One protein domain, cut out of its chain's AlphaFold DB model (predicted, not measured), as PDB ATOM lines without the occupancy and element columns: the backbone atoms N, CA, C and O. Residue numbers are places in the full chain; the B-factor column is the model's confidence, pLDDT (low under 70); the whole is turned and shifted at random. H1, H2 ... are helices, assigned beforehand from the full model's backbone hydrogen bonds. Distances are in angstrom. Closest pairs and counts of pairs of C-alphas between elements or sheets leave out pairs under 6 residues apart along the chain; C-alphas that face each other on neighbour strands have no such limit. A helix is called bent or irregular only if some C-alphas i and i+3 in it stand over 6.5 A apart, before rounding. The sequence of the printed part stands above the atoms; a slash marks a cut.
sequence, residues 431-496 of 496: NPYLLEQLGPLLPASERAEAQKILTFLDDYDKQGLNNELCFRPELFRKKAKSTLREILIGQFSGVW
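This is residues 431 to 496 of the 496 residues of an uncharacterized protein of Syntrophomonas wolfei subsp. wolfei (strain DSM 2245B / Goettingen) (UniProt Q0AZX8). The model is an elongated, loosely joined row of helices: a hairpin of H1 and H2 makes one end, H5 packs on part of H2, and H3 and H4 lie at the other end, beyond H5. The centres of H3, H4 and H5 make a triangle. The printed part has 66 residues with five named helices, in the order H1 to H5, and no named strand; its class is all helix. It is only just loose, close to compact, with a radius of gyration of the C-alphas of 13.2 A and spans of 40 by 24 by 18 A.

H1 is residues 432 to 441, 14.9 A long, beginning at C-alpha 432 (119.240, 150.756, 113.313); it is only just irregular, with C-alphas 437 and 440 6.9 A apart. H2 is residues 444 to 459, 21.7 A. H3 is residues 462 to 471, 14.3 A, and H4 is residues 474 to 477. H5 is residues 479 to 492, 20.2 A, ending at C-alpha 492 (120.984, 147.820, 91.083); it is irregular, with C-alphas 480 and 483 8.2 A apart.

H1 and H2 form a helical hairpin, opposite ways at a shallow tilt of 10 degrees; their closest C-alphas, Gly 439 and Arg 447, are 5.8 A apart. H2, with residues 453 to 457 alone, touches H5 at a steep tilt of 49 degrees, the same way; the closest C-alphas, Ile 453 and Thr 483, are 6.4 A apart. H3 is close to H5 but not clearly touching, with the closest C-alphas, Leu 465 and Leu 488, 7.0 A apart. H4 and H5 touch only at the corner, closest at the C-alphas of Phe 476 and Arg 485, 6.0 A. H1 and H5 are apart, as are H2 and H3. Each O i to N i+4 pair is within hydrogen-bond range in H2 and H3, against 4 of 6 in H1 and 8 of 10 in H5; H4 is too short for such a pair.

The two C-alphas farthest apart, Leu 441 and Phe 471, are 39.8 A apart. The printed part has no cut, and its four links between helices are tight. Residues 440 to 446, of which 444 to 446 belong to H2, stand free. The mean pLDDT of the printed part is 82.0; residues 477, 479 to 481 and 496 are under 70.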
ATOM      1  N   ASN A 431     118.456 153.110 109.059       91.81
ATOM      2  CA  ASN A 431     119.452 152.323 109.788       91.81
ATOM      3  C   ASN A 431     118.990 152.054 111.233       91.81
ATOM      4  O   ASN A 431     118.053 152.706 111.704       91.81
ATOM      5  N   PRO A 432     119.638 151.117 111.954       92.00
ATOM      6  CA  PRO A 432     119.240 150.756 113.313       92.00
ATOM      7  C   PRO A 432     119.244 151.932 114.294       92.00
ATOM      8  O   PRO A 432     118.287 152.083 115.049       92.00
ATOM      9  N   TYR A 433     120.253 152.810 114.232       91.56
ATOM     10  CA  TYR A 433     120.356 153.969 115.129       91.56
ATOM     11  C   TYR A 433     119.182 154.936 114.962       91.56
ATOM     12  O   TYR A 433     118.657 155.458 115.941       91.56
ATOM     13  N   LEU A 434     118.733 155.157 113.724       92.94
ATOM     14  CA  LEU A 434     117.568 155.991 113.449       92.94
ATOM     15  C   LEU A 434     116.297 155.430 114.102       92.94
ATOM     16  O   LEU A 434     115.528 156.188 114.698       92.94
ATOM     17  N   LEU A 435     116.077 154.114 114.013       92.62
ATOM     18  CA  LEU A 435     114.911 153.475 114.623       92.62
ATOM     19  C   LEU A 435     115.020 153.414 116.150       92.62
ATOM     20  O   LEU A 435     114.010 153.580 116.826       92.62
ATOM     21  N   GLU A 436     116.213 153.211 116.701       91.75
ATOM     22  CA  GLU A 436     116.443 153.256 118.149       91.75
ATOM     23  C   GLU A 436     116.088 154.631 118.732       91.75
ATOM     24  O   GLU A 436     115.434 154.715 119.769       91.75
ATOM     25  N   GLN A 437     116.452 155.701 118.025       90.00
ATOM     26  CA  GLN A 437     116.246 157.082 118.460       90.00
ATOM     27  C   GLN A 437     114.801 157.558 118.274       90.00
ATOM     28  O   GLN A 437     114.197 158.087 119.203       90.00
ATOM     29  N   LEU A 438     114.218 157.366 117.086       91.06
ATOM     30  CA  LEU A 438     112.867 157.859 116.784       91.06
ATOM     31  C   LEU A 438     111.769 156.860 117.149       91.06
ATOM     32  O   LEU A 438     110.645 157.259 117.441       91.06
ATOM     33  N   GLY A 439     112.070 155.561 117.150       90.50
ATOM     34  CA  GLY A 439     111.112 154.485 117.400       90.50
ATOM     35  C   GLY A 439     110.261 154.678 118.656       90.50
ATOM     36  O   GLY A 439     109.038 154.551 118.547       90.50
ATOM     37  N   PRO A 440     110.835 155.015 119.825       91.69
ATOM     38  CA  PRO A 440     110.067 155.242 121.050       91.69
ATOM     39  C   PRO A 440     108.960 156.301 120.917       91.69
ATOM     40  O   PRO A 440     107.930 156.183 121.576       91.69
ATOM     41  N   LEU A 441     109.136 157.284 120.027       90.69
ATOM     42  CA  LEU A 441     108.182 158.371 119.777       90.69
ATOM     43  C   LEU A 441     107.068 157.973 118.787       90.69
ATOM     44  O   LEU A 441     106.043 158.649 118.679       90.69
ATOM     45  N   LEU A 442     107.242 156.864 118.062       92.69
ATOM     46  CA  LEU A 442     106.384 156.455 116.950       92.69
ATOM     47  C   LEU A 442     105.306 155.430 117.349       92.69
ATOM     48  O   LEU A 442     105.517 154.565 118.217       92.69
ATOM     49  N   PRO A 443     104.148 155.437 116.662       91.12
ATOM     50  CA  PRO A 443     103.147 154.391 116.828       91.12
ATOM     51  C   PRO A 443     103.687 153.021 116.395       91.12
ATOM     52  O   PRO A 443     104.606 152.900 115.583       91.12
ATOM     53  N   ALA A 444     103.083 151.955 116.928       89.44
ATOM     54  CA  ALA A 444     103.537 150.581 116.700       89.44
ATOM     55  C   ALA A 444     103.541 150.171 115.214       89.44
ATOM     56  O   ALA A 444     104.392 149.386 114.805       89.44
ATOM     57  N   SER A 445     102.624 150.708 114.404       88.50
ATOM     58  CA  SER A 445     102.535 150.414 112.968       88.50
ATOM     59  C   SER A 445     103.748 150.914 112.182       88.50
ATOM     60  O   SER A 445     104.306 150.164 111.388       88.50
ATOM     61  N   GLU A 446     104.182 152.153 112.424       86.88
ATOM     62  CA  GLU A 446     105.330 152.753 111.727       86.88
ATOM     63  C   GLU A 446     106.646 152.137 112.194       86.88
ATOM     64  O   GLU A 446     107.509 151.818 111.378       86.88
ATOM     65  N   ARG A 447     106.761 151.857 113.500       89.62
ATOM     66  CA  ARG A 447     107.881 151.070 114.029       89.62
ATOM     67  C   ARG A 447     107.988 149.704 113.364       89.62
ATOM     68  O   ARG A 447     109.086 149.288 113.019       89.62
ATOM     69  N   ALA A 448     106.867 149.006 113.178       89.56
ATOM     70  CA  ALA A 448     106.859 147.700 112.532       89.56
ATOM     71  C   ALA A 448     107.260 147.776 111.047       89.56
ATOM     72  O   ALA A 448     107.939 146.873 110.561       89.56
ATOM     73  N   GLU A 449     106.878 148.839 110.328       87.94
ATOM     74  CA  GLU A 449     107.319 149.067 108.944       87.94
ATOM     75  C   GLU A 449     108.834 149.299 108.868       87.94
ATOM     76  O   GLU A 449     109.514 148.619 108.100       87.94
ATOM     77  N   ALA A 450     109.371 150.192 109.703       89.88
ATOM     78  CA  ALA A 450     110.805 150.469 109.765       89.88
ATOM     79  C   ALA A 450     111.610 149.230 110.199       89.88
ATOM     80  O   ALA A 450     112.588 148.870 109.548       89.88
ATOM     81  N   GLN A 451     111.151 148.510 111.229       90.94
ATOM     82  CA  GLN A 451     111.782 147.268 111.676       90.94
ATOM     83  C   GLN A 451     111.780 146.210 110.573       90.94
ATOM     84  O   GLN A 451     112.779 145.526 110.380       90.94
ATOM     85  N   LYS A 452     110.683 146.093 109.812       89.12
ATOM     86  CA  LYS A 452     110.622 145.198 108.656       89.12
ATOM     87  C   LYS A 452     111.686 145.577 107.626       89.12
ATOM     88  O   LYS A 452     112.351 144.681 107.128       89.12
ATOM     89  N   ILE A 453     111.861 146.859 107.306       89.75
ATOM     90  CA  ILE A 453     112.919 147.294 106.379       89.75
ATOM     91  C   ILE A 453     114.292 146.838 106.883       89.75
ATOM     92  O   ILE A 453     115.006 146.180 106.132       89.75
ATOM     93  N   LEU A 454     114.620 147.107 108.149       89.69
ATOM     94  CA  LEU A 454     115.908 146.725 108.739       89.69
ATOM     95  C   LEU A 454     116.129 145.210 108.741       89.69
ATOM     96  O   LEU A 454     117.170 144.754 108.292       89.69
ATOM     97  N   THR A 455     115.128 144.423 109.138       87.31
ATOM     98  CA  THR A 455     115.226 142.958 109.106       87.31
ATOM     99  C   THR A 455     115.501 142.441 107.696       87.31
ATOM    100  O   THR A 455     116.332 141.565 107.522       87.31
ATOM    101  N   PHE A 456     114.864 143.005 106.667       82.88
ATOM    102  CA  PHE A 456     115.166 142.612 105.290       82.88
ATOM    103  C   PHE A 456     116.557 143.069 104.817       82.88
ATOM    104  O   PHE A 456     117.131 142.394 103.967       82.88
ATOM    105  N   LEU A 457     117.074 144.195 105.319       81.62
ATOM    106  CA  LEU A 457     118.438 144.651 105.027       81.62
ATOM    107  C   LEU A 457     119.496 143.754 105.691       81.62
ATOM    108  O   LEU A 457     120.560 143.574 105.112       81.62
ATOM    109  N   ASP A 458     119.192 143.181 106.859       82.00
ATOM    110  CA  ASP A 458     120.074 142.248 107.573       82.00
ATOM    111  C   ASP A 458     119.989 140.814 107.011       82.00
ATOM    112  O   ASP A 458     121.003 140.126 106.890       82.00
ATOM    113  N   ASP A 459     118.781 140.354 106.662       79.56
ATOM    114  CA  ASP A 459     118.510 138.978 106.216       79.56
ATOM    115  C   ASP A 459     119.058 138.673 104.814       79.56
ATOM    116  O   ASP A 459     119.277 137.508 104.464       79.56
ATOM    117  N   TYR A 460     119.226 139.701 103.985       76.69
ATOM    118  CA  TYR A 460     119.661 139.554 102.609       76.69
ATOM    119  C   TYR A 460     120.952 140.325 102.390       76.69
ATOM    120  O   TYR A 460     120.982 141.530 102.583       76.69
ATOM    121  N   ASP A 461     121.992 139.641 101.918       76.31
ATOM    122  CA  ASP A 461     123.171 140.255 101.310       76.31
ATOM    123  C   ASP A 461     123.052 140.231  99.769       76.31
ATOM    124  O   ASP A 461     122.099 139.684  99.198       76.31
ATOM    125  N   LYS A 462     124.025 140.823  99.057       74.88
ATOM    126  CA  LYS A 462     124.027 140.873  97.577       74.88
ATOM    127  C   LYS A 462     123.904 139.492  96.931       74.88
ATOM    128  O   LYS A 462     123.282 139.360  95.876       74.88
ATOM    129  N   GLN A 463     124.502 138.469  97.538       78.25
ATOM    130  CA  GLN A 463     124.453 137.100  97.026       78.25
ATOM    131  C   GLN A 463     123.099 136.446  97.316       78.25
ATOM    132  O   GLN A 463     122.529 135.804  96.436       78.25
ATOM    133  N   GLY A 464     122.549 136.656  98.509       81.31
ATOM    134  CA  GLY A 464     121.239 136.187  98.942       81.31
ATOM    135  C   GLY A 464     120.111 136.731  98.075       81.31
ATOM    136  O   GLY A 464     119.293 135.949  97.597       81.31
ATOM    137  N   LEU A 465     120.100 138.036  97.783       81.12
ATOM    138  CA  LEU A 465     119.113 138.644  96.877       81.12
ATOM    139  C   LEU A 465     119.207 138.105  95.450       81.12
ATOM    140  O   LEU A 465     118.179 137.764  94.864       81.12
ATOM    141  N   ASN A 466     120.420 137.973  94.909       80.00
ATOM    142  CA  ASN A 466     120.618 137.394  93.580       80.00
ATOM    143  C   ASN A 466     120.149 135.934  93.529       80.00
ATOM    144  O   ASN A 466     119.456 135.540  92.591       80.00
ATOM    145  N   ASN A 467     120.449 135.146  94.563       82.31
ATOM    146  CA  ASN A 467     119.965 133.774  94.680       82.31
ATOM    147  C   ASN A 467     118.429 133.729  94.732       82.31
ATOM    148  O   ASN A 467     117.813 132.934  94.024       82.31
ATOM    149  N   GLU A 468     117.782 134.602  95.507       83.31
ATOM    150  CA  GLU A 468     116.317 134.689  95.531       83.31
ATOM    151  C   GLU A 468     115.728 135.058  94.172       83.31
ATOM    152  O   GLU A 468     114.710 134.491  93.768       83.31
ATOM    153  N   LEU A 469     116.358 135.987  93.454       81.81
ATOM    154  CA  LEU A 469     115.912 136.400  92.129       81.81
ATOM    155  C   LEU A 469     116.028 135.251  91.116       81.81
ATOM    156  O   LEU A 469     115.101 135.032  90.337       81.81
ATOM    157  N   CYS A 470     117.120 134.482  91.164       82.00
ATOM    158  CA  CYS A 470     117.345 133.337  90.281       82.00
ATOM    159  C   CYS A 470     116.428 132.145  90.597       82.00
ATOM    160  O   CYS A 470     115.874 131.538  89.681       82.00
ATOM    161  N   PHE A 471     116.265 131.792  91.875       82.38
ATOM    162  CA  PHE A 471     115.572 130.563  92.276       82.38
ATOM    163  C   PHE A 471     114.092 130.770  92.623       82.38
ATOM    164  O   PHE A 471     113.306 129.824  92.536       82.38
ATOM    165  N   ARG A 472     113.682 131.979  93.029       81.12
ATOM    166  CA  ARG A 472     112.307 132.294  93.464       81.12
ATOM    167  C   ARG A 472     111.818 133.673  92.964       81.12
ATOM    168  O   ARG A 472     111.304 134.464  93.762       81.12
ATOM    169  N   PRO A 473     111.840 133.952  91.643       77.56
ATOM    170  CA  PRO A 473     111.446 135.256  91.083       77.56
ATOM    171  C   PRO A 473     109.994 135.654  91.402       77.56
ATOM    172  O   PRO A 473     109.672 136.835  91.539       77.56
ATOM    173  N   GLU A 474     109.101 134.679  91.602       77.75
ATOM    174  CA  GLU A 474     107.697 134.926  91.961       77.75
ATOM    175  C   GLU A 474     107.527 135.650  93.310       77.75
ATOM    176  O   GLU A 474     106.494 136.281  93.552       77.75
ATOM    177  N   LEU A 475     108.529 135.608  94.202       74.50
ATOM    178  CA  LEU A 475     108.501 136.353  95.465       74.50
ATOM    179  C   LEU A 475     108.450 137.865  95.236       74.50
ATOM    180  O   LEU A 475     107.733 138.562  95.955       74.50
ATOM    181  N   PHE A 476     109.134 138.354  94.203       72.44
ATOM    182  CA  PHE A 476     109.193 139.772  93.859       72.44
ATOM    183  C   PHE A 476     107.903 140.256  93.186       72.44
ATOM    184  O   PHE A 476     107.607 141.447  93.200       72.44
ATOM    185  N   ARG A 477     107.061 139.358  92.661       69.06
ATOM    186  CA  ARG A 477     105.755 139.727  92.082       69.06
ATOM    187  C   ARG A 477     104.658 139.897  93.137       69.06
ATOM    188  O   ARG A 477     103.668 140.587  92.896       69.06
ATOM    189  N   LYS A 478     104.830 139.335  94.340       70.56
ATOM    190  CA  LYS A 478     103.833 139.416  95.421       70.56
ATOM    191  C   LYS A 478     103.779 140.816  96.038       70.56
ATOM    192  O   LYS A 478     104.780 141.338  96.519       70.56
ATOM    193  N   LYS A 479     102.570 141.382  96.148       60.41
ATOM    194  CA  LYS A 479     102.325 142.708  96.757       60.41
ATOM    195  C   LYS A 479     102.859 142.825  98.198       60.41
ATOM    196  O   LYS A 479     103.311 143.888  98.598       60.41
ATOM    197  N   ALA A 480     102.878 141.720  98.951       60.38
ATOM    198  CA  ALA A 480     103.362 141.661 100.337       60.38
ATOM    199  C   ALA A 480     104.893 141.821 100.503       60.38
ATOM    200  O   ALA A 480     105.374 142.031 101.623       60.38
ATOM    201  N   LYS A 481     105.660 141.724  99.408       69.38
ATOM    202  CA  LYS A 481     107.131 141.797  99.380       69.38
ATOM    203  C   LYS A 481     107.638 143.081  98.699       69.38
ATOM    204  O   LYS A 481     108.720 143.087  98.127       69.38
ATOM    205  N   SER A 482     106.879 144.180  98.785       75.19
ATOM    206  CA  SER A 482     107.284 145.496  98.259       75.19
ATOM    207  C   SER A 482     108.665 145.942  98.750       75.19
ATOM    208  O   SER A 482     109.482 146.344  97.936       75.19
ATOM    209  N   THR A 483     108.958 145.768 100.041       80.31
ATOM    210  CA  THR A 483     110.258 146.088 100.656       80.31
ATOM    211  C   THR A 483     111.429 145.362  99.989       80.31
ATOM    212  O   THR A 483     112.457 145.972  99.732       80.31
ATOM    213  N   LEU A 484     111.262 144.079  99.649       78.88
ATOM    214  CA  LEU A 484     112.309 143.280  99.003       78.88
ATOM    215  C   LEU A 484     112.619 143.791  97.586       78.88
ATOM    216  O   LEU A 484     113.766 143.762  97.157       78.88
ATOM    217  N   ARG A 485     111.600 144.280  96.864       79.88
ATOM    218  CA  ARG A 485     111.799 144.916  95.553       79.88
ATOM    219  C   ARG A 485     112.569 146.225  95.661       79.88
ATOM    220  O   ARG A 485     113.433 146.459  94.831       79.88
ATOM    221  N   GLU A 486     112.269 147.054  96.660       83.25
ATOM    222  CA  GLU A 486     113.021 148.297  96.870       83.25
ATOM    223  C   GLU A 486     114.489 148.000  97.180       83.25
ATOM    224  O   GLU A 486     115.366 148.596  96.572       83.25
ATOM    225  N   ILE A 487     114.779 147.011  98.028       82.81
ATOM    226  CA  ILE A 487     116.169 146.617  98.313       82.81
ATOM    227  C   ILE A 487     116.875 146.120  97.045       82.81
ATOM    228  O   ILE A 487     118.002 146.525  96.773       82.81
ATOM    229  N   LEU A 488     116.198 145.311  96.221       80.81
ATOM    230  CA  LEU A 488     116.740 144.882  94.929       80.81
ATOM    231  C   LEU A 488     117.053 146.080  94.015       80.81
ATOM    232  O   LEU A 488     118.099 146.103  93.373       80.81
ATOM    233  N   ILE A 489     116.178 147.089  93.973       80.00
ATOM    234  CA  ILE A 489     116.428 148.332  93.229       80.00
ATOM    235  C   ILE A 489     117.645 149.070  93.801       80.00
ATOM    236  O   ILE A 489     118.489 149.499  93.022       80.00
ATOM    237  N   GLY A 490     117.760 149.175  95.129       79.94
ATOM    238  CA  GLY A 490     118.916 149.766  95.813       79.94
ATOM    239  C   GLY A 490     120.241 149.089  95.446       79.94
ATOM    240  O   GLY A 490     121.261 149.748  95.240       79.94
ATOM    241  N   GLN A 491     120.220 147.764  95.292       80.00
ATOM    242  CA  GLN A 491     121.373 146.999  94.826       80.00
ATOM    243  C   GLN A 491     121.736 147.334  93.373       80.00
ATOM    244  O   GLN A 491     122.916 147.514  93.074       80.00
ATOM    245  N   PHE A 492     120.748 147.427  92.477       75.50
ATOM    246  CA  PHE A 492     120.984 147.820  91.083       75.50
ATOM    247  C   PHE A 492     121.466 149.266  90.949       75.50
ATOM    248  O   PHE A 492     122.268 149.543  90.068       75.50
ATOM    249  N   SER A 493     121.027 150.165  91.832       72.50
ATOM    250  CA  SER A 493     121.440 151.570  91.837       72.50
ATOM    251  C   SER A 493     122.810 151.829  92.469       72.50
ATOM    252  O   SER A 493     123.208 152.985  92.577       72.50
ATOM    253  N   GLY A 494     123.501 150.795  92.961       72.75
ATOM    254  CA  GLY A 494     124.840 150.927  93.550       72.75
ATOM    255  C   GLY A 494     124.888 151.607  94.925       72.75
ATOM    256  O   GLY A 494     125.967 151.946  95.400       72.75
ATOM    257  N   VAL A 495     123.745 151.801  95.594       71.25
ATOM    258  CA  VAL A 495     123.653 152.548  96.873       71.25
ATOM    259  C   VAL A 495     123.560 151.647  98.108       71.25
ATOM    260  O   VAL A 495     123.333 152.139  99.221       71.25
ATOM    261  N   TRP A 496     123.706 150.339  97.888       62.59
ATOM    262  CA  TRP A 496     123.578 149.276  98.877       62.59
ATOM    263  C   TRP A 496     124.840 148.419  98.970       62.59
ATOM    264  O   TRP A 496     125.429 148.074  97.911       62.59
TER     265      TRP A 496